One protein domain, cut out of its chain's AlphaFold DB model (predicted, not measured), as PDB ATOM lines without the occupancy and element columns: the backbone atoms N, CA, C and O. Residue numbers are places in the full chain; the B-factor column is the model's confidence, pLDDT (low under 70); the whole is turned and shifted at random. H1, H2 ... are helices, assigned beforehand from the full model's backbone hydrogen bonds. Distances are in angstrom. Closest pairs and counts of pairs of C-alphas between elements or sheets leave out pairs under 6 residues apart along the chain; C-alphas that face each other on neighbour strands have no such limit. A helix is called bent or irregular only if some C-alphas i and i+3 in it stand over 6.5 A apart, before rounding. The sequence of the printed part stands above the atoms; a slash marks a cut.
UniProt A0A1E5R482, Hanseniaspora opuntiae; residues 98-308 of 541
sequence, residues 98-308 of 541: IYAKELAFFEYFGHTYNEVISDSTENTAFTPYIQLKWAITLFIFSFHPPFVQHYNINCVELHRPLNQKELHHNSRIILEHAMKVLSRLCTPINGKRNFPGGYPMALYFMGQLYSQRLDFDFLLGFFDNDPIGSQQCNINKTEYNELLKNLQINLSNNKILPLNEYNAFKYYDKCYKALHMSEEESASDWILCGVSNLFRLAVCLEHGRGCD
ATOM      1  N   ILE A  98      67.309 157.467 151.000       58.03
ATOM      2  CA  ILE A  98      67.055 156.089 150.555       58.03
ATOM      3  C   ILE A  98      66.413 156.130 149.168       58.03
ATOM      4  O   ILE A  98      66.898 155.465 148.263       58.03
ATOM      5  N   TYR A  99      65.400 156.980 148.968       67.62
ATOM      6  CA  TYR A  99      64.755 157.141 147.660       67.62
ATOM      7  C   TYR A  99      65.754 157.506 146.548       67.62
ATOM      8  O   TYR A  99      65.707 156.920 145.471       67.62
ATOM      9  N   ALA A 100      66.699 158.415 146.820       75.25
ATOM     10  CA  ALA A 100      67.743 158.786 145.863       75.25
ATOM     11  C   ALA A 100      68.687 157.617 145.506       75.25
ATOM     12  O   ALA A 100      69.012 157.441 144.335       75.25
ATOM     13  N   LYS A 101      69.095 156.798 146.486       82.19
ATOM     14  CA  LYS A 101      69.958 155.624 146.258       82.19
ATOM     15  C   LYS A 101      69.247 154.511 145.480       82.19
ATOM     16  O   LYS A 101      69.838 153.906 144.592       82.19
ATOM     17  N   GLU A 102      67.982 154.248 145.799       86.50
ATOM     18  CA  GLU A 102      67.172 153.265 145.073       86.50
ATOM     19  C   GLU A 102      66.952 153.703 143.615       86.50
ATOM     20  O   GLU A 102      67.169 152.913 142.697       86.50
ATOM     21  N   LEU A 103      66.623 154.982 143.388       84.31
ATOM     22  CA  LEU A 103      66.470 155.553 142.047       84.31
ATOM     23  C   LEU A 103      67.763 155.440 141.223       84.31
ATOM     24  O   LEU A 103      67.715 154.950 140.099       84.31
ATOM     25  N   ALA A 104      68.914 155.792 141.804       86.25
ATOM     26  CA  ALA A 104      70.234 155.638 141.187       86.25
ATOM     27  C   ALA A 104      70.504 154.199 140.701       86.25
ATOM     28  O   ALA A 104      70.970 153.982 139.579       86.25
ATOM     29  N   PHE A 105      70.161 153.189 141.510       89.00
ATOM     30  CA  PHE A 105      70.261 151.786 141.098       89.00
ATOM     31  C   PHE A 105      69.310 151.440 139.939       89.00
ATOM     32  O   PHE A 105      69.688 150.675 139.049       89.00
ATOM     33  N   PHE A 106      68.091 151.986 139.916       88.88
ATOM     34  CA  PHE A 106      67.129 151.731 138.834       88.88
ATOM     35  C   PHE A 106      67.555 152.417 137.524       88.88
ATOM     36  O   PHE A 106      67.439 151.818 136.455       88.88
ATOM     37  N   GLU A 107      68.129 153.621 137.599       87.19
ATOM     38  CA  GLU A 107      68.730 154.326 136.460       87.19
ATOM     39  C   GLU A 107      69.897 153.531 135.854       87.19
ATOM     40  O   GLU A 107      69.949 153.364 134.636       87.19
ATOM     41  N   TYR A 108      70.778 152.949 136.677       88.94
ATOM     42  CA  TYR A 108      71.877 152.093 136.201       88.94
ATOM     43  C   TYR A 108      71.388 150.802 135.519       88.94
ATOM     44  O   TYR A 108      71.947 150.366 134.503       88.94
ATOM     45  N   PHE A 109      70.310 150.201 136.036       91.75
ATOM     46  CA  PHE A 109      69.650 149.072 135.379       91.75
ATOM     47  C   PHE A 109      69.092 149.485 134.007       91.75
ATOM     48  O   PHE A 109      69.344 148.803 133.010       91.75
ATOM     49  N   GLY A 110      68.392 150.622 133.940       90.00
ATOM     50  CA  GLY A 110      67.845 151.181 132.701       90.00
ATOM     51  C   GLY A 110      68.917 151.554 131.677       90.00
ATOM     52  O   GLY A 110      68.760 151.253 130.495       90.00
ATOM     53  N   HIS A 111      70.041 152.123 132.121       89.12
ATOM     54  CA  HIS A 111      71.215 152.371 131.284       89.12
ATOM     55  C   HIS A 111      71.734 151.069 130.657       89.12
ATOM     56  O   HIS A 111      71.817 150.969 129.433       89.12
ATOM     57  N   THR A 112      71.985 150.044 131.480       89.75
ATOM     58  CA  THR A 112      72.486 148.744 131.001       89.75
ATOM     59  C   THR A 112      71.502 148.078 130.027       89.75
ATOM     60  O   THR A 112      71.917 147.467 129.044       89.75
ATOM     61  N   TYR A 113      70.193 148.213 130.260       91.88
ATOM     62  CA  TYR A 113      69.161 147.721 129.342       91.88
ATOM     63  C   TYR A 113      69.164 148.474 127.999       91.88
ATOM     64  O   TYR A 113      69.079 147.849 126.944       91.88
ATOM     65  N   ASN A 114      69.313 149.800 128.005       90.12
ATOM     66  CA  ASN A 114      69.356 150.597 126.776       90.12
ATOM     67  C   ASN A 114      70.615 150.307 125.933       90.12
ATOM     68  O   ASN A 114      70.519 150.220 124.710       90.12
ATOM     69  N   GLU A 115      71.765 150.086 126.577       88.62
ATOM     70  CA  GLU A 115      73.014 149.634 125.943       88.62
ATOM     71  C   GLU A 115      72.839 148.275 125.240       88.62
ATOM     72  O   GLU A 115      73.235 148.110 124.085       88.62
ATOM     73  N   VAL A 116      72.159 147.326 125.897       89.81
ATOM     74  CA  VAL A 116      71.769 146.033 125.306       89.81
ATOM     75  C   VAL A 116      70.880 146.214 124.078       89.81
ATOM     76  O   VAL A 116      71.098 145.537 123.074       89.81
ATOM     77  N   ILE A 117      69.887 147.106 124.140       89.19
ATOM     78  CA  ILE A 117      69.000 147.369 123.002       89.19
ATOM     79  C   ILE A 117      69.793 147.958 121.828       89.19
ATOM     80  O   ILE A 117      69.736 147.376 120.745       89.19
ATOM     81  N   SER A 118      70.584 149.016 122.044       89.06
ATOM     82  CA  SER A 118      71.436 149.644 121.017       89.06
ATOM     83  C   SER A 118      72.338 148.613 120.322       89.06
ATOM     84  O   SER A 118      72.148 148.359 119.130       89.06
ATOM     85  N   ASP A 119      73.203 147.905 121.058       88.88
ATOM     86  CA  ASP A 119      74.100 146.893 120.476       88.88
ATOM     87  C   ASP A 119      73.321 145.744 119.806       88.88
ATOM     88  O   ASP A 119      73.702 145.302 118.727       88.88
ATOM     89  N   SER A 120      72.171 145.313 120.337       85.94
ATOM     90  CA  SER A 120      71.343 144.293 119.664       85.94
ATOM     91  C   SER A 120      70.699 144.763 118.348       85.94
ATOM     92  O   SER A 120      70.379 143.929 117.499       85.94
ATOM     93  N   THR A 121      70.507 146.076 118.164       85.75
ATOM     94  CA  THR A 121      69.933 146.666 116.940       85.75
ATOM     95  C   THR A 121      70.985 147.098 115.921       85.75
ATOM     96  O   THR A 121      70.743 146.997 114.719       85.75
ATOM     97  N   GLU A 122      72.155 147.542 116.381       82.88
ATOM     98  CA  GLU A 122      73.233 148.074 115.541       82.88
ATOM     99  C   GLU A 122      74.251 146.989 115.152       82.88
ATOM    100  O   GLU A 122      74.770 146.978 114.031       82.88
ATOM    101  N   ASN A 123      74.516 146.027 116.042       76.56
ATOM    102  CA  ASN A 123      75.537 145.004 115.855       76.56
ATOM    103  C   ASN A 123      74.932 143.627 115.545       76.56
ATOM    104  O   ASN A 123      74.527 142.870 116.425       76.56
ATOM    105  N   THR A 124      75.012 143.239 114.268       69.62
ATOM    106  CA  THR A 124      74.597 141.918 113.743       69.62
ATOM    107  C   THR A 124      75.147 140.683 114.479       69.62
ATOM    108  O   THR A 124      74.653 139.582 114.240       69.62
ATOM    109  N   ALA A 125      76.183 140.820 115.317       69.94
ATOM    110  CA  ALA A 125      76.753 139.725 116.105       69.94
ATOM    111  C   ALA A 125      76.337 139.722 117.592       69.94
ATOM    112  O   ALA A 125      76.451 138.666 118.211       69.94
ATOM    113  N   PHE A 126      75.848 140.854 118.126       81.00
ATOM    114  CA  PHE A 126      75.538 141.131 119.540       81.00
ATOM    115  C   PHE A 126      76.721 140.862 120.502       81.00
ATOM    116  O   PHE A 126      77.141 139.727 120.736       81.00
ATOM    117  N   THR A 127      77.296 141.913 121.079       86.81
ATOM    118  CA  THR A 127      78.600 141.904 121.757       86.81
ATOM    119  C   THR A 127      78.618 140.998 123.004       86.81
ATOM    120  O   THR A 127      77.859 141.232 123.948       86.81
ATOM    121  N   PRO A 128      79.512 139.985 123.087       87.88
ATOM    122  CA  PRO A 128      79.582 139.066 124.232       87.88
ATOM    123  C   PRO A 128      79.823 139.740 125.591       87.88
ATOM    124  O   PRO A 128      79.304 139.269 126.603       87.88
ATOM    125  N   TYR A 129      80.568 140.851 125.616       88.12
ATOM    126  CA  TYR A 129      80.787 141.655 126.823       88.12
ATOM    127  C   TYR A 129      79.486 142.307 127.321       88.12
ATOM    128  O   TYR A 129      79.143 142.154 128.491       88.12
ATOM    129  N   ILE A 130      78.718 142.945 126.430       89.62
ATOM    130  CA  ILE A 130      77.437 143.601 126.757       89.62
ATOM    131  C   ILE A 130      76.398 142.553 127.190       89.62
ATOM    132  O   ILE A 130      75.722 142.725 128.204       89.62
ATOM    133  N   GLN A 131      76.353 141.396 126.515       91.88
ATOM    134  CA  GLN A 131      75.560 140.240 126.954       91.88
ATOM    135  C   GLN A 131      75.920 139.769 128.375       91.88
ATOM    136  O   GLN A 131      75.030 139.420 129.154       91.88
ATOM    137  N   LEU A 132      77.211 139.740 128.727       93.81
ATOM    138  CA  LEU A 132      77.659 139.312 130.053       93.81
ATOM    139  C   LEU A 132      77.376 140.367 131.128       93.81
ATOM    140  O   LEU A 132      76.866 140.011 132.189       93.81
ATOM    141  N   LYS A 133      77.643 141.646 130.835       93.56
ATOM    142  CA  LYS A 133      77.296 142.798 131.680       93.56
ATOM    143  C   LYS A 133      75.809 142.765 132.035       93.56
ATOM    144  O   LYS A 133      75.455 142.787 133.210       93.56
ATOM    145  N   TRP A 134      74.948 142.583 131.033       94.62
ATOM    146  CA  TRP A 134      73.510 142.422 131.226       94.62
ATOM    147  C   TRP A 134      73.160 141.227 132.108       94.62
ATOM    148  O   TRP A 134      72.418 141.382 133.075       94.62
ATOM    149  N   ALA A 135      73.725 140.045 131.835       96.81
ATOM    150  CA  ALA A 135      73.481 138.869 132.663       96.81
ATOM    151  C   ALA A 135      73.866 139.119 134.133       96.81
ATOM    152  O   ALA A 135      73.081 138.795 135.021       96.81
ATOM    153  N   ILE A 136      75.026 139.738 134.393       96.44
ATOM    154  CA  ILE A 136      75.493 140.120 135.736       96.44
ATOM    155  C   ILE A 136      74.515 141.099 136.403       96.44
ATOM    156  O   ILE A 136      74.079 140.833 137.527       96.44
ATOM    157  N   THR A 137      74.096 142.164 135.713       95.44
ATOM    158  CA  THR A 137      73.082 143.111 136.210       95.44
ATOM    159  C   THR A 137      71.768 142.397 136.545       95.44
ATOM    160  O   THR A 137      71.222 142.600 137.629       95.44
ATOM    161  N   LEU A 138      71.291 141.471 135.704       97.38
ATOM    162  CA  LEU A 138      70.103 140.667 136.009       97.38
ATOM    163  C   LEU A 138      70.291 139.759 137.238       97.38
ATOM    164  O   LEU A 138      69.383 139.676 138.065       97.38
ATOM    165  N   PHE A 139      71.449 139.105 137.408       97.69
ATOM    166  CA  PHE A 139      71.735 138.324 138.621       97.69
ATOM    167  C   PHE A 139      71.658 139.203 139.870       97.69
ATOM    168  O   PHE A 139      70.950 138.851 140.812       97.69
ATOM    169  N   ILE A 140      72.333 140.355 139.864       96.06
ATOM    170  CA  ILE A 140      72.354 141.304 140.981       96.06
ATOM    171  C   ILE A 140      70.931 141.767 141.327       96.06
ATOM    172  O   ILE A 140      70.470 141.593 142.458       96.06
ATOM    173  N   PHE A 141      70.210 142.308 140.344       95.69
ATOM    174  CA  PHE A 141      68.906 142.924 140.572       95.69
ATOM    175  C   PHE A 141      67.791 141.899 140.824       95.69
ATOM    176  O   PHE A 141      66.829 142.232 141.511       95.69
ATOM    177  N   SER A 142      67.940 140.630 140.414       96.06
ATOM    178  CA  SER A 142      67.006 139.552 140.798       96.06
ATOM    179  C   SER A 142      66.896 139.340 142.316       96.06
ATOM    180  O   SER A 142      65.874 138.836 142.787       96.06
ATOM    181  N   PHE A 143      67.904 139.762 143.090       95.12
ATOM    182  CA  PHE A 143      67.912 139.715 144.555       95.12
ATOM    183  C   PHE A 143      67.746 141.088 145.217       95.12
ATOM    184  O   PHE A 143      67.969 141.196 146.423       95.12
ATOM    185  N   HIS A 144      67.344 142.124 144.472       94.44
ATOM    186  CA  HIS A 144      67.164 143.490 144.968       94.44
ATOM    187  C   HIS A 144      65.668 143.805 145.195       94.44
ATOM    188  O   HIS A 144      64.967 144.138 144.235       94.44
ATOM    189  N   PRO A 145      65.125 143.682 146.427       92.88
ATOM    190  CA  PRO A 145      63.676 143.717 146.640       92.88
ATOM    191  C   PRO A 145      62.978 145.010 146.186       92.88
ATOM    192  O   PRO A 145      61.912 144.876 145.584       92.88
ATOM    193  N   PRO A 146      63.540 146.224 146.385       92.81
ATOM    194  CA  PRO A 146      62.925 147.458 145.897       92.81
ATOM    195  C   PRO A 146      62.733 147.464 144.379       92.81
ATOM    196  O   PRO A 146      61.648 147.801 143.911       92.81
ATOM    197  N   PHE A 147      63.731 147.006 143.615       94.06
ATOM    198  CA  PHE A 147      63.619 146.891 142.158       94.06
ATOM    199  C   PHE A 147      62.577 145.842 141.758       94.06
ATOM    200  O   PHE A 147      61.619 146.155 141.057       94.06
ATOM    201  N   VAL A 148      62.711 144.605 142.251       94.19
ATOM    202  CA  VAL A 148      61.833 143.479 141.868       94.19
ATOM    203  C   VAL A 148      60.370 143.718 142.264       94.19
ATOM    204  O   VAL A 148      59.464 143.139 141.663       94.19
ATOM    205  N   GLN A 149      60.115 144.565 143.264       93.81
ATOM    206  CA  GLN A 149      58.765 144.948 143.659       93.81
ATOM    207  C   GLN A 149      58.100 145.946 142.696       93.81
ATOM    208  O   GLN A 149      56.872 145.921 142.599       93.81
ATOM    209  N   HIS A 150      58.870 146.788 141.996       91.50
ATOM    210  CA  HIS A 150      58.353 147.921 141.213       91.50
ATOM    211  C   HIS A 150      58.643 147.841 139.708       91.50
ATOM    212  O   HIS A 150      57.957 148.508 138.944       91.50
ATOM    213  N   TYR A 151      59.587 147.008 139.258       92.62
ATOM    214  CA  TYR A 151      59.999 146.908 137.854       92.62
ATOM    215  C   TYR A 151      60.002 145.464 137.344       92.62
ATOM    216  O   TYR A 151      60.180 144.501 138.096       92.62
ATOM    217  N   ASN A 152      59.826 145.308 136.032       91.69
ATOM    218  CA  ASN A 152      60.090 144.051 135.332       91.69
ATOM    219  C   ASN A 152      61.483 144.034 134.674       91.69
ATOM    220  O   ASN A 152      62.215 145.023 134.664       91.69
ATOM    221  N   ILE A 153      61.835 142.886 134.092       89.31
ATOM    222  CA  ILE A 153      63.126 142.644 133.430       89.31
ATOM    223  C   ILE A 153      63.467 143.635 132.298       89.31
ATOM    224  O   ILE A 153      64.642 143.867 132.042       89.31
ATOM    225  N   ASN A 154      62.473 144.261 131.662       88.69
ATOM    226  CA  ASN A 154      62.667 145.236 130.581       88.69
ATOM    227  C   ASN A 154      62.775 146.686 131.106       88.69
ATOM    228  O   ASN A 154      62.516 147.628 130.361       88.69
ATOM    229  N   CYS A 155      63.068 146.869 132.399       87.50
ATOM    230  CA  CYS A 155      63.091 148.162 133.096       87.50
ATOM    231  C   CYS A 155      61.754 148.943 133.066       87.50
ATOM    232  O   CYS A 155      61.726 150.146 133.321       87.50
ATOM    233  N   VAL A 156      60.625 148.280 132.787       89.00
ATOM    234  CA  VAL A 156      59.302 148.927 132.791       89.00
ATOM    235  C   VAL A 156      58.692 148.860 134.190       89.00
ATOM    236  O   VAL A 156      58.640 147.785 134.796       89.00
ATOM    237  N   GLU A 157      58.226 150.008 134.685       89.62
ATOM    238  CA  GLU A 157      57.538 150.143 135.974       89.62
ATOM    239  C   GLU A 157      56.196 149.388 135.980       89.62
ATOM    240  O   GLU A 157      55.458 149.340 134.991       89.62
ATOM    241  N   LEU A 158      55.875 148.772 137.112       90.00
ATOM    242  CA  LEU A 158      54.675 147.977 137.331       90.00
ATOM    243  C   LEU A 158      53.539 148.859 137.861       90.00
ATOM    244  O   LEU A 158      53.718 149.600 138.821       90.00
ATOM    245  N   HIS A 159      52.323 148.701 137.319       88.69
ATOM    246  CA  HIS A 159      51.130 149.483 137.707       88.69
ATOM    247  C   HIS A 159      50.767 149.452 139.208       88.69
ATOM    248  O   HIS A 159      49.922 150.226 139.654       88.69
ATOM    249  N   ARG A 160      51.350 148.529 139.977       91.56
ATOM    250  CA  ARG A 160      51.348 148.520 141.442       91.56
ATOM    251  C   ARG A 160      52.580 147.767 141.955       91.56
ATOM    252  O   ARG A 160      53.046 146.861 141.256       91.56
ATOM    253  N   PRO A 161      53.033 148.025 143.195       92.19
ATOM    254  CA  PRO A 161      53.995 147.155 143.856       92.19
ATOM    255  C   PRO A 161      53.498 145.702 143.926       92.19
ATOM    256  O   PRO A 161      52.310 145.420 144.144       92.19
ATOM    257  N   LEU A 162      54.432 144.769 143.763       93.19
ATOM    258  CA  LEU A 162      54.188 143.338 143.915       93.19
ATOM    259  C   LEU A 162      54.034 142.930 145.388       93.19
ATOM    260  O   LEU A 162      54.711 143.450 146.279       93.19
ATOM    261  N   ASN A 163      53.170 141.943 145.642       94.88
ATOM    262  CA  ASN A 163      53.114 141.252 146.931       94.88
ATOM    263  C   ASN A 163      54.263 140.233 147.064       94.88
ATOM    264  O   ASN A 163      54.931 139.896 146.088       94.88
ATOM    265  N   GLN A 164      54.486 139.686 148.263       93.50
ATOM    266  CA  GLN A 164      55.633 138.809 148.531       93.50
ATOM    267  C   GLN A 164      55.718 137.575 147.606       93.50
ATOM    268  O   GLN A 164      56.824 137.181 147.240       93.50
ATOM    269  N   LYS A 165      54.592 136.968 147.200       94.62
ATOM    270  CA  LYS A 165      54.590 135.813 146.278       94.62
ATOM    271  C   LYS A 165      54.916 136.237 144.846       94.62
ATOM    272  O   LYS A 165      55.703 135.577 144.174       94.62
ATOM    273  N   GLU A 166      54.341 137.352 144.406       95.56
ATOM    274  CA  GLU A 166      54.596 137.946 143.090       95.56
ATOM    275  C   GLU A 166      56.059 138.398 142.950       95.56
ATOM    276  O   GLU A 166      56.684 138.132 141.929       95.56
ATOM    277  N   LEU A 167      56.639 138.989 144.000       93.88
ATOM    278  CA  LEU A 167      58.042 139.409 144.055       93.88
ATOM    279  C   LEU A 167      58.989 138.209 143.884       93.88
ATOM    280  O   LEU A 167      59.894 138.258 143.054       93.88
ATOM    281  N   HIS A 168      58.749 137.093 144.585       93.62
ATOM    282  CA  HIS A 168      59.530 135.861 144.388       93.62
ATOM    283  C   HIS A 168      59.378 135.287 142.967       93.62
ATOM    284  O   HIS A 168      60.328 134.721 142.427       93.62
ATOM    285  N   HIS A 169      58.206 135.441 142.342       95.00
ATOM    286  CA  HIS A 169      57.982 135.011 140.962       95.00
ATOM    287  C   HIS A 169      58.729 135.899 139.949       95.00
ATOM    288  O   HIS A 169      59.412 135.366 139.077       95.00
ATOM    289  N   ASN A 170      58.681 137.228 140.104       95.19
ATOM    290  CA  ASN A 170      59.412 138.182 139.261       95.19
ATOM    291  C   ASN A 170      60.937 138.006 139.407       95.19
ATOM    292  O   ASN A 170      61.634 137.839 138.408       95.19
ATOM    293  N   SER A 171      61.442 137.900 140.645       95.75
ATOM    294  CA  SER A 171      62.839 137.543 140.963       95.75
ATOM    295  C   SER A 171      63.292 136.300 140.191       95.75
ATOM    296  O   SER A 171      64.314 136.322 139.503       95.75
ATOM    297  N   ARG A 172      62.483 135.230 140.223       95.25
ATOM    298  CA  ARG A 172      62.765 133.991 139.494       95.25
ATOM    299  C   ARG A 172      62.769 134.180 137.972       95.25
ATOM    300  O   ARG A 172      63.632 133.605 137.321       95.25
ATOM    301  N   ILE A 173      61.845 134.952 137.396       95.75
ATOM    302  CA  ILE A 173      61.811 135.222 135.944       95.75
ATOM    303  C   ILE A 173      63.090 135.946 135.497       95.75
ATOM    304  O   ILE A 173      63.713 135.541 134.512       95.75
ATOM    305  N   ILE A 174      63.507 136.967 136.251       96.69
ATOM    306  CA  ILE A 174      64.744 137.726 136.017       96.69
ATOM    307  C   ILE A 174      65.958 136.780 136.070       96.69
ATOM    308  O   ILE A 174      66.763 136.739 135.136       96.69
ATOM    309  N   LEU A 175      66.045 135.951 137.114       96.06
ATOM    310  CA  LEU A 175      67.133 134.992 137.318       96.06
ATOM    311  C   LEU A 175      67.184 133.895 136.239       96.06
ATOM    312  O   LEU A 175      68.261 133.536 135.761       96.06
ATOM    313  N   GLU A 176      66.030 133.379 135.807       96.44
ATOM    314  CA  GLU A 176      65.947 132.417 134.706       96.44
ATOM    315  C   GLU A 176      66.420 133.014 133.373       96.44
ATOM    316  O   GLU A 176      66.980 132.286 132.553       96.44
ATOM    317  N   HIS A 177      66.207 134.311 133.132       96.69
ATOM    318  CA  HIS A 177      66.741 134.987 131.949       96.69
ATOM    319  C   HIS A 177      68.258 135.199 132.060       96.69
ATOM    320  O   HIS A 177      68.979 134.864 131.120       96.69
ATOM    321  N   ALA A 178      68.755 135.656 133.216       97.50
ATOM    322  CA  ALA A 178      70.189 135.806 133.485       97.50
ATOM    323  C   ALA A 178      70.957 134.495 133.217       97.50
ATOM    324  O   ALA A 178      71.944 134.470 132.479       97.50
ATOM    325  N   MET A 179      70.426 133.375 133.724       97.38
ATOM    326  CA  MET A 179      70.955 132.032 133.470       97.38
ATOM    327  C   MET A 179      70.904 131.629 131.989       97.38
ATOM    328  O   MET A 179      71.839 130.977 131.523       97.38
ATOM    329  N   LYS A 180      69.862 132.000 131.230       96.25
ATOM    330  CA  LYS A 180      69.757 131.703 129.784       96.25
ATOM    331  C   LYS A 180      70.822 132.450 128.973       96.25
ATOM    332  O   LYS A 180      71.487 131.822 128.148       96.25
ATOM    333  N   VAL A 181      71.034 133.742 129.240       94.94
ATOM    334  CA  VAL A 181      72.076 134.553 128.578       94.94
ATOM    335  C   VAL A 181      73.470 134.018 128.918       94.94
ATOM    336  O   VAL A 181      74.236 133.676 128.015       94.94
ATOM    337  N   LEU A 182      73.773 133.827 130.208       96.75
ATOM    338  CA  LEU A 182      75.070 133.308 130.651       96.75
ATOM    339  C   LEU A 182      75.370 131.912 130.079       96.75
ATOM    340  O   LEU A 182      76.487 131.646 129.633       96.75
ATOM    341  N   SER A 183      74.372 131.021 130.044       95.44
ATOM    342  CA  SER A 183      74.539 129.669 129.490       95.44
ATOM    343  C   SER A 183      74.833 129.691 127.989       95.44
ATOM    344  O   SER A 183      75.639 128.886 127.529       95.44
ATOM    345  N   ARG A 184      74.243 130.628 127.230       92.44
ATOM    346  CA  ARG A 184      74.531 130.806 125.799       92.44
ATOM    347  C   ARG A 184      75.974 131.264 125.573       92.44
ATOM    348  O   ARG A 184      76.668 130.668 124.754       92.44
ATOM    349  N   LEU A 185      76.460 132.232 126.352       91.69
ATOM    350  CA  LEU A 185      77.864 132.676 126.308       91.69
ATOM    351  C   LEU A 185      78.864 131.566 126.690       91.69
ATOM    352  O   LEU A 185      79.996 131.558 126.212       91.69
ATOM    353  N   CYS A 186      78.446 130.595 127.507       93.12
ATOM    354  CA  CYS A 186      79.239 129.416 127.882       93.12
ATOM    355  C   CYS A 186      79.281 128.298 126.812       93.12
ATOM    356  O   CYS A 186      79.863 127.229 127.060       93.12
ATOM    357  N   THR A 187      78.665 128.512 125.643       88.50
ATOM    358  CA  THR A 187      78.651 127.578 124.502       88.50
ATOM    359  C   THR A 187      79.364 128.166 123.275       88.50
ATOM    360  O   THR A 187      79.512 129.384 123.198       88.50
ATOM    361  N   PRO A 188      79.831 127.336 122.319       79.75
ATOM    362  CA  PRO A 188      80.488 127.828 121.108       79.75
ATOM    363  C   PRO A 188      79.552 128.721 120.283       79.75
ATOM    364  O   PRO A 188      78.438 128.319 119.941       79.75
ATOM    365  N   ILE A 189      80.012 129.926 119.944       67.88
ATOM    366  CA  ILE A 189      79.230 130.900 119.174       67.88
ATOM    367  C   ILE A 189      79.539 130.712 117.683       67.88
ATOM    368  O   ILE A 189      80.567 131.163 117.183       67.88
ATOM    369  N   ASN A 190      78.645 130.033 116.962       57.25
ATOM    370  CA  ASN A 190      78.752 129.876 115.509       57.25
ATOM    371  C   ASN A 190      78.448 131.203 114.788       57.25
ATOM    372  O   ASN A 190      77.411 131.813 115.040       57.25
ATOM    373  N   GLY A 191      79.294 131.596 113.828       54.84
ATOM    374  CA  GLY A 191      78.988 132.657 112.852       54.84
ATOM    375  C   GLY A 191      80.144 133.613 112.546       54.84
ATOM    376  O   GLY A 191      80.286 134.041 111.406       54.84
ATOM    377  N   LYS A 192      81.002 133.892 113.532       48.12
ATOM    378  CA  LYS A 192      82.267 134.642 113.415       48.12
ATOM    379  C   LYS A 192      83.295 134.008 114.362       48.12
ATOM    380  O   LYS A 192      82.916 133.302 115.295       48.12
ATOM    381  N   ARG A 193      84.591 134.209 114.101       52.44
ATOM    382  CA  ARG A 193      85.656 133.771 115.021       52.44
ATOM    383  C   ARG A 193      85.529 134.514 116.362       52.44
ATOM    384  O   ARG A 193      84.997 135.620 116.392       52.44
ATOM    385  N   ASN A 194      85.965 133.851 117.438       60.91
ATOM    386  CA  ASN A 194      86.834 134.372 118.515       60.91
ATOM    387  C   ASN A 194      86.816 133.445 119.747       60.91
ATOM    388  O   ASN A 194      87.850 133.260 120.375       60.91
ATOM    389  N   PHE A 195      85.692 132.776 120.050       69.12
ATOM    390  CA  PHE A 195      85.544 131.980 121.285       69.12
ATOM    391  C   PHE A 195      84.998 130.550 121.057       69.12
ATOM    392  O   PHE A 195      83.844 130.260 121.393       69.12
ATOM    393  N   PRO A 196      85.806 129.612 120.517       68.31
ATOM    394  CA  PRO A 196      85.359 128.245 120.212       68.31
ATOM    395  C   PRO A 196      84.997 127.403 121.453       68.31
ATOM    396  O   PRO A 196      84.258 126.431 121.331       68.31
ATOM    397  N   GLY A 197      85.479 127.767 122.648       78.75
ATOM    398  CA  GLY A 197      85.136 127.103 123.917       78.75
ATOM    399  C   GLY A 197      83.917 127.681 124.658       78.75
ATOM    400  O   GLY A 197      83.493 127.102 125.667       78.75
ATOM    401  N   GLY A 198      83.363 128.797 124.170       88.00
ATOM    402  CA  GLY A 198      82.574 129.756 124.955       88.00
ATOM    403  C   GLY A 198      83.425 130.953 125.409       88.00
ATOM    404  O   GLY A 198      84.653 130.882 125.416       88.00
ATOM    405  N   TYR A 199      82.773 132.064 125.757       89.44
ATOM    406  CA  TYR A 199      83.416 133.342 126.096       89.44
ATOM    407  C   TYR A 199      84.134 133.274 127.467       89.44
ATOM    408  O   TYR A 199      83.469 132.946 128.456       89.44
ATOM    409  N   PRO A 200      85.450 133.580 127.579       91.19
ATOM    410  CA  PRO A 200      86.232 133.397 128.808       91.19
ATOM    411  C   PRO A 200      85.612 133.985 130.076       91.19
ATOM    412  O   PRO A 200      85.415 133.257 131.047       91.19
ATOM    413  N   MET A 201      85.210 135.259 130.063       92.25
ATOM    414  CA  MET A 201      84.619 135.902 131.244       92.25
ATOM    415  C   MET A 201      83.306 135.230 131.688       92.25
ATOM    416  O   MET A 201      83.047 135.093 132.883       92.25
ATOM    417  N   ALA A 202      82.492 134.751 130.740       94.88
ATOM    418  CA  ALA A 202      81.251 134.036 131.036       94.88
ATOM    419  C   ALA A 202      81.522 132.642 131.624       94.88
ATOM    420  O   ALA A 202      80.873 132.242 132.592       94.88
ATOM    421  N   LEU A 203      82.516 131.927 131.086       96.06
ATOM    422  CA  LEU A 203      82.993 130.657 131.636       96.06
ATOM    423  C   LEU A 203      83.533 130.852 133.063       96.06
ATOM    424  O   LEU A 203      83.174 130.091 133.962       96.06
ATOM    425  N   TYR A 204      84.328 131.901 133.293       96.94
ATOM    426  CA  TYR A 204      84.858 132.249 134.611       96.94
ATOM    427  C   TYR A 204      83.742 132.536 135.624       96.94
ATOM    428  O   TYR A 204      83.726 131.958 136.715       96.94
ATOM    429  N   PHE A 205      82.764 133.367 135.252       97.75
ATOM    430  CA  PHE A 205      81.628 133.701 136.110       97.75
ATOM    431  C   PHE A 205      80.723 132.489 136.393       97.75
ATOM    432  O   PHE A 205      80.347 132.257 137.540       97.75
ATOM    433  N   MET A 206      80.459 131.629 135.404       98.19
ATOM    434  CA  MET A 206      79.746 130.363 135.629       98.19
ATOM    435  C   MET A 206      80.493 129.456 136.632       98.19
ATOM    436  O   MET A 206      79.867 128.827 137.490       98.19
ATOM    437  N   GLY A 207      81.831 129.440 136.599       97.81
ATOM    438  CA  GLY A 207      82.658 128.769 137.610       97.81
ATOM    439  C   GLY A 207      82.534 129.377 139.016       97.81
ATOM    440  O   GLY A 207      82.490 128.642 140.006       97.81
ATOM    441  N   GLN A 208      82.413 130.706 139.131       97.62
ATOM    442  CA  GLN A 208      82.136 131.394 140.405       97.62
ATOM    443  C   GLN A 208      80.767 131.013 140.987       97.62
ATOM    444  O   GLN A 208      80.667 130.770 142.192       97.62
ATOM    445  N   LEU A 209      79.730 130.901 140.146       98.00
ATOM    446  CA  LEU A 209      78.401 130.464 140.580       98.00
ATOM    447  C   LEU A 209      78.432 129.017 141.103       98.00
ATOM    448  O   LEU A 209      77.978 128.760 142.216       98.00
ATOM    449  N   TYR A 210      79.035 128.076 140.368       98.06
ATOM    450  CA  TYR A 210      79.118 126.675 140.814       98.06
ATOM    451  C   TYR A 210      80.020 126.452 142.039       98.06
ATOM    452  O   TYR A 210      79.764 125.530 142.812       98.06
ATOM    453  N   SER A 211      81.049 127.279 142.249       96.12
ATOM    454  CA  SER A 211      81.884 127.246 143.468       96.12
ATOM    455  C   SER A 211      81.310 128.062 144.633       96.12
ATOM    456  O   SER A 211      81.892 128.062 145.717       96.12
ATOM    457  N   GLN A 212      80.192 128.766 144.412       95.88
ATOM    458  CA  GLN A 212      79.560 129.712 145.340       95.88
ATOM    459  C   GLN A 212      80.521 130.775 145.903       95.88
ATOM    460  O   GLN A 212      80.378 131.237 147.035       95.88
ATOM    461  N   ARG A 213      81.512 131.174 145.101       94.56
ATOM    462  CA  ARG A 213      82.541 132.158 145.454       94.56
ATOM    463  C   ARG A 213      82.643 133.170 144.330       94.56
ATOM    464  O   ARG A 213      83.303 132.899 143.329       94.56
ATOM    465  N   LEU A 214      82.026 134.330 144.492       96.12
ATOM    466  CA  LEU A 214      82.188 135.420 143.537       96.12
ATOM    467  C   LEU A 214      83.629 135.946 143.538       96.12
ATOM    468  O   LEU A 214      84.418 135.710 144.458       96.12
ATOM    469  N   ASP A 215      83.990 136.612 142.454       94.62
ATOM    470  CA  ASP A 215      85.191 137.419 142.322       94.62
ATOM    471  C   ASP A 215      84.748 138.882 142.308       94.62
ATOM    472  O   ASP A 215      84.121 139.337 141.352       94.62
ATOM    473  N   PHE A 216      84.968 139.582 143.419       93.62
ATOM    474  CA  PHE A 216      84.432 140.928 143.585       93.62
ATOM    475  C   PHE A 216      85.163 141.928 142.691       93.62
ATOM    476  O   PHE A 216      84.499 142.765 142.097       93.62
ATOM    477  N   ASP A 217      86.479 141.806 142.519       89.62
ATOM    478  CA  ASP A 217      87.256 142.725 141.685       89.62
ATOM    479  C   ASP A 217      86.935 142.536 140.192       89.62
ATOM    480  O   ASP A 217      86.702 143.516 139.486       89.62
ATOM    481  N   PHE A 218      86.765 141.290 139.733       92.00
ATOM    482  CA  PHE A 218      86.230 140.990 138.395       92.00
ATOM    483  C   PHE A 218      84.821 141.573 138.175       92.00
ATOM    484  O   PHE A 218      84.562 142.175 137.135       92.00
ATOM    485  N   LEU A 219      83.901 141.424 139.140       92.88
ATOM    486  CA  LEU A 219      82.531 141.946 139.014       92.88
ATOM    487  C   LEU A 219      82.461 143.477 139.125       92.88
ATOM    488  O   LEU A 219      81.622 144.095 138.472       92.88
ATOM    489  N   LEU A 220      83.352 144.092 139.908       89.38
ATOM    490  CA  LEU A 220      83.535 145.544 139.960       89.38
ATOM    491  C   LEU A 220      84.129 146.077 138.656       89.38
ATOM    492  O   LEU A 220      83.753 147.167 138.243       89.38
ATOM    493  N   GLY A 221      84.940 145.289 137.945       86.75
ATOM    494  CA  GLY A 221      85.440 145.627 136.613       86.75
ATOM    495  C   GLY A 221      84.344 145.964 135.592       86.75
ATOM    496  O   GLY A 221      84.569 146.819 134.742       86.75
ATOM    497  N   PHE A 222      83.140 145.388 135.691       86.81
ATOM    498  CA  PHE A 222      82.006 145.747 134.815       86.81
ATOM    499  C   PHE A 222      81.333 147.080 135.186       86.81
ATOM    500  O   PHE A 222      80.622 147.652 134.361       86.81
ATOM    501  N   PHE A 223      81.545 147.564 136.412       84.62
ATOM    502  CA  PHE A 223      81.053 148.851 136.904       84.62
ATOM    503  C   PHE A 223      82.104 149.956 136.712       84.62
ATOM    504  O   PHE A 223      81.795 151.009 136.166       84.62
ATOM    505  N   ASP A 224      83.360 149.696 137.086       82.00
ATOM    506  CA  ASP A 224      84.475 150.642 136.944       82.00
ATOM    507  C   ASP A 224      84.779 150.966 135.466       82.00
ATOM    508  O   ASP A 224      85.147 152.096 135.151       82.00
ATOM    509  N   ASN A 225      84.600 149.999 134.553       78.38
ATOM    510  CA  ASN A 225      84.746 150.201 133.104       78.38
ATOM    511  C   ASN A 225      83.435 150.632 132.410       78.38
ATOM    512  O   ASN A 225      83.354 150.571 131.183       78.38
ATOM    513  N   ASP A 226      82.403 151.051 133.152       77.00
ATOM    514  CA  ASP A 226      81.205 151.680 132.584       77.00
ATOM    515  C   ASP A 226      81.321 153.215 132.683       77.00
ATOM    516  O   ASP A 226      81.002 153.786 133.733       77.00
ATOM    517  N   PRO A 227      81.771 153.917 131.622       59.75
ATOM    518  CA  PRO A 227      81.995 155.363 131.667       59.75
ATOM    519  C   PRO A 227      80.700 156.181 131.759       59.75
ATOM    520  O   PRO A 227      80.768 157.372 132.050       59.75
ATOM    521  N   ILE A 228      79.535 155.574 131.511       60.50
ATOM    522  CA  ILE A 228      78.237 156.255 131.536       60.50
ATOM    523  C   ILE A 228      77.515 155.907 132.842       60.50
ATOM    524  O   ILE A 228      77.208 156.800 133.632       60.50
ATOM    525  N   GLY A 229      77.327 154.618 133.130       54.44
ATOM    526  CA  GLY A 229      76.595 154.142 134.304       54.44
ATOM    527  C   GLY A 229      77.247 154.493 135.646       54.44
ATOM    528  O   GLY A 229      76.534 154.832 136.589       54.44
ATOM    529  N   SER A 230      78.582 154.475 135.748       55.44
ATOM    530  CA  SER A 230      79.270 154.854 136.998       55.44
ATOM    531  C   SER A 230      79.288 156.368 137.246       55.44
ATOM    532  O   SER A 230      79.274 156.803 138.396       55.44
ATOM    533  N   GLN A 231      79.296 157.178 136.180       62.53
ATOM    534  CA  GLN A 231      79.451 158.635 136.272       62.53
ATOM    535  C   GLN A 231      78.116 159.385 136.331       62.53
ATOM    536  O   GLN A 231      78.041 160.432 136.969       62.53
ATOM    537  N   GLN A 232      77.066 158.874 135.679       64.06
ATOM    538  CA  GLN A 232      75.777 159.569 135.572       64.06
ATOM    539  C   GLN A 232      74.803 159.187 136.692       64.06
ATOM    540  O   GLN A 232      74.161 160.067 137.255       64.06
ATOM    541  N   CYS A 233      74.735 157.908 137.074       66.12
ATOM    542  CA  CYS A 233      73.771 157.421 138.069       66.12
ATOM    543  C   CYS A 233      74.165 157.719 139.530       66.12
ATOM    544  O   CYS A 233      73.458 157.306 140.440       66.12
ATOM    545  N   ASN A 234      75.289 158.404 139.789       75.31
ATOM    546  CA  ASN A 234      75.739 158.806 141.136       75.31
ATOM    547  C   ASN A 234      75.859 157.647 142.167       75.31
ATOM    548  O   ASN A 234      75.781 157.865 143.376       75.31
ATOM    549  N   ILE A 235      76.074 156.412 141.699       81.94
ATOM    550  CA  ILE A 235      76.356 155.240 142.546       81.94
ATOM    551  C   ILE A 235      77.838 155.255 142.917       81.94
ATOM    552  O   ILE A 235      78.689 155.323 142.030       81.94
ATOM    553  N   ASN A 236      78.183 155.100 144.197       84.75
ATOM    554  CA  ASN A 236      79.587 154.921 144.577       84.75
ATOM    555  C   ASN A 236      79.991 153.438 144.702       84.75
ATOM    556  O   ASN A 236      79.178 152.549 144.970       84.75
ATOM    557  N   LYS A 237      81.295 153.163 144.558       84.62
ATOM    558  CA  LYS A 237      81.857 151.800 144.561       84.62
ATOM    559  C   LYS A 237      81.553 150.998 145.837       84.62
ATOM    560  O   LYS A 237      81.498 149.769 145.779       84.62
ATOM    561  N   THR A 238      81.318 151.650 146.978       88.00
ATOM    562  CA  THR A 238      80.919 150.975 148.228       88.00
ATOM    563  C   THR A 238      79.485 150.451 148.149       88.00
ATOM    564  O   THR A 238      79.213 149.354 148.627       88.00
ATOM    565  N   GLU A 239      78.586 151.193 147.503       88.69
ATOM    566  CA  GLU A 239      77.164 150.852 147.369       88.69
ATOM    567  C   GLU A 239      76.949 149.720 146.366       88.69
ATOM    568  O   GLU A 239      76.244 148.758 146.663       88.69
ATOM    569  N   TYR A 240      77.643 149.753 145.223       89.12
ATOM    570  CA  TYR A 240      77.642 148.619 144.294       89.12
ATOM    571  C   TYR A 240      78.224 147.350 144.951       89.12
ATOM    572  O   TYR A 240      77.722 146.241 144.764       89.12
ATOM    573  N   ASN A 241      79.218 147.500 145.837       91.25
ATOM    574  CA  ASN A 241      79.722 146.400 146.665       91.25
ATOM    575  C   ASN A 241      78.678 145.819 147.643       91.25
ATOM    576  O   ASN A 241      78.791 144.651 148.017       91.25
ATOM    577  N   GLU A 242      77.668 146.577 148.082       91.81
ATOM    578  CA  GLU A 242      76.562 146.041 148.895       91.81
ATOM    579  C   GLU A 242      75.645 145.140 148.063       91.81
ATOM    580  O   GLU A 242      75.260 144.062 148.524       91.81
ATOM    581  N   LEU A 243      75.384 145.516 146.807       92.88
ATOM    582  CA  LEU A 243      74.654 144.681 145.854       92.88
ATOM    583  C   LEU A 243      75.392 143.357 145.574       92.88
ATOM    584  O   LEU A 243      74.781 142.286 145.619       92.88
ATOM    585  N   LEU A 244      76.717 143.398 145.385       95.00
ATOM    586  CA  LEU A 244      77.544 142.192 145.217       95.00
ATOM    587  C   LEU A 244      77.572 141.307 146.480       95.00
ATOM    588  O   LEU A 244      77.482 140.081 146.377       95.00
ATOM    589  N   LYS A 245      77.622 141.898 147.687       95.56
ATOM    590  CA  LYS A 245      77.485 141.157 148.960       95.56
ATOM    591  C   LYS A 245      76.129 140.457 149.051       95.56
ATOM    592  O   LYS A 245      76.078 139.281 149.406       95.56
ATOM    593  N   ASN A 246      75.044 141.138 148.687       95.06
ATOM    594  CA  ASN A 246      73.704 140.555 148.651       95.06
ATOM    595  C   ASN A 246      73.622 139.385 147.647       95.06
ATOM    596  O   ASN A 246      73.113 138.315 147.991       95.06
ATOM    597  N   LEU A 247      74.198 139.523 146.446       95.94
ATOM    598  CA  LEU A 247      74.278 138.427 145.474       95.94
ATOM    599  C   LEU A 247      75.044 137.216 146.039       95.94
ATOM    600  O   LEU A 247      74.536 136.095 145.992       95.94
ATOM    601  N   GLN A 248      76.216 137.433 146.647       96.75
ATOM    602  CA  GLN A 248      77.008 136.376 147.289       96.75
ATOM    603  C   GLN A 248      76.242 135.678 148.427       96.75
ATOM    604  O   GLN A 248      76.306 134.455 148.543       96.75
ATOM    605  N   ILE A 249      75.480 136.413 149.244       95.75
ATOM    606  CA  ILE A 249      74.645 135.831 150.309       95.75
ATOM    607  C   ILE A 249      73.551 134.935 149.714       95.75
ATOM    608  O   ILE A 249      73.332 133.825 150.200       95.75
ATOM    609  N   ASN A 250      72.866 135.367 148.655       94.38
ATOM    610  CA  ASN A 250      71.813 134.560 148.028       94.38
ATOM    611  C   ASN A 250      72.378 133.342 147.270       94.38
ATOM    612  O   ASN A 250      71.765 132.272 147.298       94.38
ATOM    613  N   LEU A 251      73.575 133.469 146.689       92.62
ATOM    614  CA  LEU A 251      74.329 132.373 146.083       92.62
ATOM    615  C   LEU A 251      74.716 131.300 147.114       92.62
ATOM    616  O   LEU A 251      74.397 130.131 146.909       92.62
ATOM    617  N   SER A 252      75.308 131.685 148.252       92.25
ATOM    618  CA  SER A 252      75.650 130.759 149.350       92.25
ATOM    619  C   SER A 252      74.424 130.088 149.984       92.25
ATOM    620  O   SER A 252      74.524 128.998 150.536       92.25
ATOM    621  N   ASN A 253      73.246 130.711 149.880       92.19
ATOM    622  CA  ASN A 253      71.963 130.123 150.275       92.19
ATOM    623  C   ASN A 253      71.351 129.204 149.189       92.19
ATOM    624  O   ASN A 253      70.168 128.878 149.260       92.19
ATOM    625  N   ASN A 254      72.132 128.785 148.184       87.56
ATOM    626  CA  ASN A 254      71.729 127.909 147.074       87.56
ATOM    627  C   ASN A 254      70.557 128.439 146.215       87.56
ATOM    628  O   ASN A 254      69.919 127.660 145.508       87.56
ATOM    629  N   LYS A 255      70.265 129.750 146.226       86.44
ATOM    630  CA  LYS A 255      69.122 130.321 145.477       86.44
ATOM    631  C   LYS A 255      69.352 130.467 143.965       86.44
ATOM    632  O   LYS A 255      68.417 130.822 143.255       86.44
ATOM    633  N   ILE A 256      70.578 130.236 143.488       92.00
ATOM    634  CA  ILE A 256      70.970 130.365 142.073       92.00
ATOM    635  C   ILE A 256      71.358 128.994 141.515       92.00
ATOM    636  O   ILE A 256      70.672 128.448 140.656       92.00
ATOM    637  N   LEU A 257      72.442 128.426 142.044       92.62
ATOM    638  CA  LEU A 257      72.925 127.081 141.747       92.62
ATOM    639  C   LEU A 257      73.414 126.423 143.049       92.62
ATOM    640  O   LEU A 257      73.951 127.123 143.916       92.62
ATOM    641  N   PRO A 258      73.257 125.096 143.199       94.12
ATOM    642  CA  PRO A 258      73.870 124.357 144.295       94.12
ATOM    643  C   PRO A 258      75.392 124.285 144.119       94.12
ATOM    644  O   PRO A 258      75.894 124.253 142.991       94.12
ATOM    645  N   LEU A 259      76.121 124.208 145.236       95.69
ATOM    646  CA  LEU A 259      77.572 124.018 145.245       95.69
ATOM    647  C   LEU A 259      77.949 122.746 144.467       95.69
ATOM    648  O   LEU A 259      77.496 121.649 144.792       95.69
ATOM    649  N   ASN A 260      78.793 122.889 143.447       97.19
ATOM    650  CA  ASN A 260      79.261 121.781 142.621       97.19
ATOM    651  C   ASN A 260      80.691 122.058 142.139       97.19
ATOM    652  O   ASN A 260      80.911 122.666 141.089       97.19
ATOM    653  N   GLU A 261      81.678 121.607 142.918       95.69
ATOM    654  CA  GLU A 261      83.092 121.865 142.620       95.69
ATOM    655  C   GLU A 261      83.546 121.231 141.295       95.69
ATOM    656  O   GLU A 261      84.366 121.825 140.603       95.69
ATOM    657  N   TYR A 262      82.972 120.091 140.884       97.88
ATOM    658  CA  TYR A 262      83.270 119.461 139.589       97.88
ATOM    659  C   TYR A 262      82.872 120.358 138.409       97.88
ATOM    660  O   TYR A 262      83.666 120.585 137.494       97.88
ATOM    661  N   ASN A 263      81.664 120.929 138.441       97.56
ATOM    662  CA  ASN A 263      81.248 121.898 137.432       97.56
ATOM    663  C   ASN A 263      82.095 123.174 137.511       97.56
ATOM    664  O   ASN A 263      82.512 123.668 136.467       97.56
ATOM    665  N   ALA A 264      82.399 123.683 138.710       97.94
ATOM    666  CA  ALA A 264      83.242 124.869 138.865       97.94
ATOM    667  C   ALA A 264      84.631 124.679 138.229       97.94
ATOM    668  O   ALA A 264      85.024 125.466 137.368       97.94
ATOM    669  N   PHE A 265      85.321 123.585 138.566       98.00
ATOM    670  CA  PHE A 265      86.594 123.194 137.961       98.00
ATOM    671  C   PHE A 265      86.492 123.077 136.434       98.00
ATOM    672  O   PHE A 265      87.298 123.659 135.709       98.00
ATOM    673  N   LYS A 266      85.461 122.388 135.932       97.25
ATOM    674  CA  LYS A 266      85.203 122.213 134.494       97.25
ATOM    675  C   LYS A 266      84.989 123.540 133.757       97.25
ATOM    676  O   LYS A 266      85.358 123.644 132.589       97.25
ATOM    677  N   TYR A 267      84.418 124.551 134.413       97.50
ATOM    678  CA  TYR A 267      84.280 125.898 133.858       97.50
ATOM    679  C   TYR A 267      85.590 126.705 133.917       97.50
ATOM    680  O   TYR A 267      85.912 127.381 132.940       97.50
ATOM    681  N   TYR A 268      86.397 126.566 134.974       97.56
ATOM    682  CA  TYR A 268      87.720 127.202 135.065       97.56
ATOM    683  C   TYR A 268      88.754 126.610 134.084       97.56
ATOM    684  O   TYR A 268      89.499 127.355 133.444       97.56
ATOM    685  N   ASP A 269      88.767 125.287 133.886       96.06
ATOM    686  CA  ASP A 269      89.613 124.604 132.891       96.06
ATOM    687  C   ASP A 269      89.166 124.925 131.448       96.06
ATOM    688  O   ASP A 269      90.005 125.134 130.571       96.06
ATOM    689  N   LYS A 270      87.852 125.079 131.205       93.81
ATOM    690  CA  LYS A 270      87.323 125.645 129.950       93.81
ATOM    691  C   LYS A 270      87.788 127.086 129.713       93.81
ATOM    692  O   LYS A 270      88.196 127.395 128.599       93.81
ATOM    693  N   CYS A 271      87.706 127.954 130.723       93.56
ATOM    694  CA  CYS A 271      88.131 129.353 130.622       93.56
ATOM    695  C   CYS A 271      89.627 129.451 130.282       93.56
ATOM    696  O   CYS A 271      89.996 130.106 129.310       93.56
ATOM    697  N   TYR A 272      90.466 128.691 130.997       92.69
ATOM    698  CA  TYR A 272      91.905 128.581 130.738       92.69
ATOM    699  C   TYR A 272      92.200 128.180 129.289       92.69
ATOM    700  O   TYR A 272      93.009 128.819 128.620       92.69
ATOM    701  N   LYS A 273      91.502 127.155 128.780       90.25
ATOM    702  CA  LYS A 273      91.644 126.696 127.391       90.25
ATOM    703  C   LYS A 273      91.174 127.736 126.378       90.25
ATOM    704  O   LYS A 273      91.837 127.910 125.367       90.25
ATOM    705  N   ALA A 274      90.073 128.439 126.640       86.56
ATOM    706  CA  ALA A 274      89.571 129.478 125.742       86.56
ATOM    707  C   ALA A 274      90.562 130.652 125.608       86.56
ATOM    708  O   ALA A 274      90.829 131.084 124.491       86.56
ATOM    709  N   LEU A 275      91.163 131.092 126.721       85.06
ATOM    710  CA  LEU A 275      92.197 132.141 126.764       85.06
ATOM    711  C   LEU A 275      93.516 131.750 126.071       85.06
ATOM    712  O   LEU A 275      94.254 132.620 125.620       85.06
ATOM    713  N   HIS A 276      93.804 130.449 125.971       81.25
ATOM    714  CA  HIS A 276      94.969 129.896 125.267       81.25
ATOM    715  C   HIS A 276      94.706 129.550 123.790       81.25
ATOM    716  O   HIS A 276      95.606 129.066 123.107       81.25
ATOM    717  N   MET A 277      93.479 129.747 123.293       74.88
ATOM    718  CA  MET A 277      93.090 129.449 121.906       74.88
ATOM    719  C   MET A 277      92.848 130.701 121.049       74.88
ATOM    720  O   MET A 277      92.605 130.572 119.850       74.88
ATOM    721  N   SER A 278      92.892 131.898 121.635       61.28
ATOM    722  CA  SER A 278      92.821 133.166 120.906       61.28
ATOM    723  C   SER A 278      94.201 133.542 120.356       61.28
ATOM    724  O   SER A 278      95.076 133.945 121.114       61.28
ATOM    725  N   GLU A 279      94.383 133.422 119.036       53.16
ATOM    726  CA  GLU A 279      95.599 133.874 118.328       53.16
ATOM    727  C   GLU A 279      95.756 135.408 118.348       53.16
ATOM    728  O   GLU A 279      96.862 135.923 118.209       53.16
ATOM    729  N   GLU A 280      94.656 136.141 118.539       52.09
ATOM    730  CA  GLU A 280      94.677 137.568 118.852       52.09
ATOM    731  C   GLU A 280      94.896 137.752 120.360       52.09
ATOM    732  O   GLU A 280      94.067 137.334 121.173       52.09
ATOM    733  N   GLU A 281      95.995 138.415 120.737       49.00
ATOM    734  CA  GLU A 281      96.283 138.820 122.116       49.00
ATOM    735  C   GLU A 281      95.316 139.928 122.577       49.00
ATOM    736  O   GLU A 281      95.678 141.100 122.707       49.00
ATOM    737  N   SER A 282      94.069 139.554 122.881       52.50
ATOM    738  CA  SER A 282      93.171 140.360 123.715       52.50
ATOM    739  C   SER A 282      93.727 140.397 125.141       52.50
ATOM    740  O   SER A 282      93.256 139.703 126.047       52.50
ATOM    741  N   ALA A 283      94.757 141.222 125.346       57.91
ATOM    742  CA  ALA A 283      95.328 141.493 126.659       57.91
ATOM    743  C   ALA A 283      94.232 141.931 127.648       57.91
ATOM    744  O   ALA A 283      94.281 141.572 128.816       57.91
ATOM    745  N   SER A 284      93.188 142.608 127.158       62.50
ATOM    746  CA  SER A 284      91.940 142.919 127.861       62.50
ATOM    747  C   SER A 284      91.254 141.712 128.516       62.50
ATOM    748  O   SER A 284      90.990 141.762 129.715       62.50
ATOM    749  N   ASP A 285      90.971 140.623 127.790       61.41
ATOM    750  CA  ASP A 285      90.294 139.445 128.370       61.41
ATOM    751  C   ASP A 285      91.175 138.754 129.428       61.41
ATOM    752  O   ASP A 285      90.690 138.293 130.469       61.41
ATOM    753  N   TRP A 286      92.487 138.732 129.180       67.19
ATOM    754  CA  TRP A 286      93.498 138.188 130.082       67.19
ATOM    755  C   TRP A 286      93.662 139.001 131.376       67.19
ATOM    756  O   TRP A 286      93.668 138.414 132.459       67.19
ATOM    757  N   ILE A 287      93.712 140.332 131.273       65.44
ATOM    758  CA  ILE A 287      93.731 141.275 132.402       65.44
ATOM    759  C   ILE A 287      92.443 141.155 133.225       65.44
ATOM    760  O   ILE A 287      92.504 141.122 134.451       65.44
ATOM    761  N   LEU A 288      91.281 141.070 132.566       72.31
ATOM    762  CA  LEU A 288      89.983 141.092 133.244       72.31
ATOM    763  C   LEU A 288      89.652 139.782 133.969       72.31
ATOM    764  O   LEU A 288      89.081 139.830 135.054       72.31
ATOM    765  N   CYS A 289      89.971 138.612 133.398       84.25
ATOM    766  CA  CYS A 289      89.605 137.325 134.015       84.25
ATOM    767  C   CYS A 289      90.690 136.241 134.009       84.25
ATOM    768  O   CYS A 289      90.589 135.291 134.789       84.25
ATOM    769  N   GLY A 290      91.723 136.356 133.168       85.56
ATOM    770  CA  GLY A 290      92.733 135.311 132.995       85.56
ATOM    771  C   GLY A 290      93.529 135.040 134.265       85.56
ATOM    772  O   GLY A 290      93.563 133.903 134.733       85.56
ATOM    773  N   VAL A 291      94.085 136.090 134.875       89.12
ATOM    774  CA  VAL A 291      94.902 135.993 136.098       89.12
ATOM    775  C   VAL A 291      94.131 135.329 137.248       89.12
ATOM    776  O   VAL A 291      94.580 134.331 137.818       89.12
ATOM    777  N   SER A 292      92.918 135.806 137.539       91.88
ATOM    778  CA  SER A 292      92.078 135.236 138.596       91.88
ATOM    779  C   SER A 292      91.615 133.807 138.270       91.88
ATOM    780  O   SER A 292      91.502 132.968 139.168       91.88
ATOM    781  N   ASN A 293      91.405 133.478 136.988       95.38
ATOM    782  CA  ASN A 293      91.106 132.114 136.556       95.38
ATOM    783  C   ASN A 293      92.298 131.161 136.740       95.38
ATOM    784  O   ASN A 293      92.080 130.035 137.194       95.38
ATOM    785  N   LEU A 294      93.536 131.594 136.461       95.31
ATOM    786  CA  LEU A 294      94.748 130.815 136.757       95.31
ATOM    787  C   LEU A 294      94.814 130.460 138.240       95.31
ATOM    788  O   LEU A 294      94.909 129.280 138.581       95.31
ATOM    789  N   PHE A 295      94.670 131.460 139.114       95.75
ATOM    790  CA  PHE A 295      94.684 131.257 140.560       95.75
ATOM    791  C   PHE A 295      93.595 130.274 141.018       95.75
ATOM    792  O   PHE A 295      93.871 129.343 141.780       95.75
ATOM    793  N   ARG A 296      92.352 130.418 140.536       96.38
ATOM    794  CA  ARG A 296      91.252 129.517 140.929       96.38
ATOM    795  C   ARG A 296      91.415 128.099 140.397       96.38
ATOM    796  O   ARG A 296      91.162 127.152 141.145       96.38
ATOM    797  N   LEU A 297      91.859 127.935 139.152       97.69
ATOM    798  CA  LEU A 297      92.132 126.623 138.566       97.69
ATOM    799  C   LEU A 297      93.280 125.922 139.308       97.69
ATOM    800  O   LEU A 297      93.159 124.748 139.660       97.69
ATOM    801  N   ALA A 298      94.347 126.661 139.631       97.69
ATOM    802  CA  ALA A 298      95.461 126.178 140.437       97.69
ATOM    803  C   ALA A 298      95.012 125.741 141.840       97.69
ATOM    804  O   ALA A 298      95.339 124.631 142.257       97.69
ATOM    805  N   VAL A 299      94.212 126.549 142.547       96.62
ATOM    806  CA  VAL A 299      93.686 126.213 143.884       96.62
ATOM    807  C   VAL A 299      92.758 124.994 143.855       96.62
ATOM    808  O   VAL A 299      92.727 124.246 144.836       96.62
ATOM    809  N   CYS A 300      92.033 124.747 142.757       97.31
ATOM    810  CA  CYS A 300      91.260 123.513 142.605       97.31
ATOM    811  C   CYS A 300      92.178 122.286 142.528       97.31
ATOM    812  O   CYS A 300      92.006 121.351 143.307       97.31
ATOM    813  N   LEU A 301      93.200 122.337 141.667       98.06
ATOM    814  CA  LEU A 301      94.179 121.262 141.463       98.06
ATOM    815  C   LEU A 301      95.076 121.017 142.694       98.06
ATOM    816  O   LEU A 301      95.437 119.877 142.964       98.06
ATOM    817  N   GLU A 302      95.382 122.061 143.476       96.00
ATOM    818  CA  GLU A 302      96.137 121.993 144.744       96.00
ATOM    819  C   GLU A 302      95.400 121.200 145.841       96.00
ATOM    820  O   GLU A 302      96.037 120.667 146.748       96.00
ATOM    821  N   HIS A 303      94.063 121.139 145.777       95.62
ATOM    822  CA  HIS A 303      93.205 120.583 146.832       95.62
ATOM    823  C   HIS A 303      92.269 119.453 146.360       95.62
ATOM    824  O   HIS A 303      91.487 118.959 147.168       95.62
ATOM    825  N   GLY A 304      92.292 119.074 145.079       96.25
ATOM    826  CA  GLY A 304      91.358 118.098 144.501       96.25
ATOM    827  C   GLY A 304      89.890 118.565 144.462       96.25
ATOM    828  O   GLY A 304      88.970 117.755 144.580       96.25
ATOM    829  N   ARG A 305      89.631 119.877 144.346       94.81
ATOM    830  CA  ARG A 305      88.256 120.416 144.314       94.81
ATOM    831  C   ARG A 305      87.617 120.159 142.955       94.81
ATOM    832  O   ARG A 305      87.860 120.896 142.004       94.81
ATOM    833  N   GLY A 306      86.787 119.121 142.875       95.62
ATOM    834  CA  GLY A 306      86.090 118.753 141.639       95.62
ATOM    835  C   GLY A 306      86.977 118.117 140.564       95.62
ATOM    836  O   GLY A 306      86.543 117.983 139.421       95.62
ATOM    837  N   CYS A 307      88.203 117.738 140.919       96.88
ATOM    838  CA  CYS A 307      89.211 117.158 140.041       96.88
ATOM    839  C   CYS A 307      90.158 116.266 140.849       96.88
ATOM    840  O   CYS A 307      90.230 116.387 142.072       96.88
ATOM    841  N   ASP A 308      90.930 115.422 140.171       97.31
ATOM    842  CA  ASP A 308      92.047 114.728 140.809       97.31
ATOM    843  C   ASP A 308      93.124 115.727 141.276       97.31
ATOM    844  O   ASP A 308      93.250 116.842 140.755       97.31
TER     845      ASP A 308
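What this domain is: This is residues 98 to 308 of the 541 residues of a protein of Hanseniaspora opuntiae (UniProt A0A1E5R482). Five helices, H2, H4, H5, H9 and H10, make an up-and-down bundle, each running against the one before it in the chain, with H2 near the middle of the domain. H1 packs along H2 as a helical hairpin, H8 crosses H2 near residues 139 to 140 with H6 packed on it, and small H3 and H7 touch H1. The printed part has 211 residues, with ten named helices, H1 to H10 in chain order, and no named strand: the class is all helix. It is compact, with a radius of gyration of the C-alphas of 17.3 A and spans of 51 by 39 by 30 A.

Where its parts are: H1, residues 98 to 122, begins at C-alpha 98 (67.055, 156.089, 150.555) and is 36.4 A long. H2 is residues 128 to 142, 20.8 A; H3 is residues 145 to 150. H4, residues 164 to 185, is 32.0 A long. H5 is residues 200 to 210, H6 residues 216 to 224 and H7 residues 229 to 232. H8, residues 237 to 252, is 22.5 A long, and H9, residues 261 to 275, 21.0 A. H10, residues 283 to 303, is 29.1 A long and ends at C-alpha 303 (93.205, 120.583, 146.832); it is irregular, C-alphas 288 and 291 being 7.6 A apart, with a kink of 48 degrees near residue 290.

How they stand to each other: H2 is the hub, touching four helices. Its closest C-alphas with H4 are those of Ala 135 and Ala 178, 4.6 A apart, at a shallow tilt of 19 degrees, opposite ways. H1 touches H2 with residues 109 to 119 alone, closest at the C-alphas of Val 116 and Ile 130, 6.3 A. H8 touches H2 about perpendicular, at 75 degrees, closest at Ile 140 and Leu 247, C-alphas 5.7 A apart. H3 and H2 touch only at the corner, and only just, with 3 pairs of C-alphas within 8 A. H5 and H9 touch at a shallow tilt of 8 degrees, opposite ways; the C-alphas of Gly 207 and Ala 264 are closest, 4.1 A. H9 and H10 form a helical hairpin. H6 touches H8, closest at the C-alphas of Phe 216 and Leu 244, 7.2 A. H7 touches H1 at the C-alphas of Tyr 108 and Gly 229, 5.5 A. H1 and H10 are apart. Every O i to N i+4 pair is within hydrogen-bond range in H1, H2, H4, H5, H8 and H9, against 1 of 2 in H3, 3 of 5 in H6 and 14 of 17 in H10; H7 is too short for such a pair.

The domain as a whole: The two C-alphas farthest apart, of His 159 and Asp 308, are 53.8 A apart. The printed part has no cut. The links H3 to H4 and H4 to H5 are long. Confidence is under 70 at residues 98 to 99, 124 to 125, 189 to 196, 227 to 233 and 278 to 287; the mean pLDDT of the printed part is 87.4.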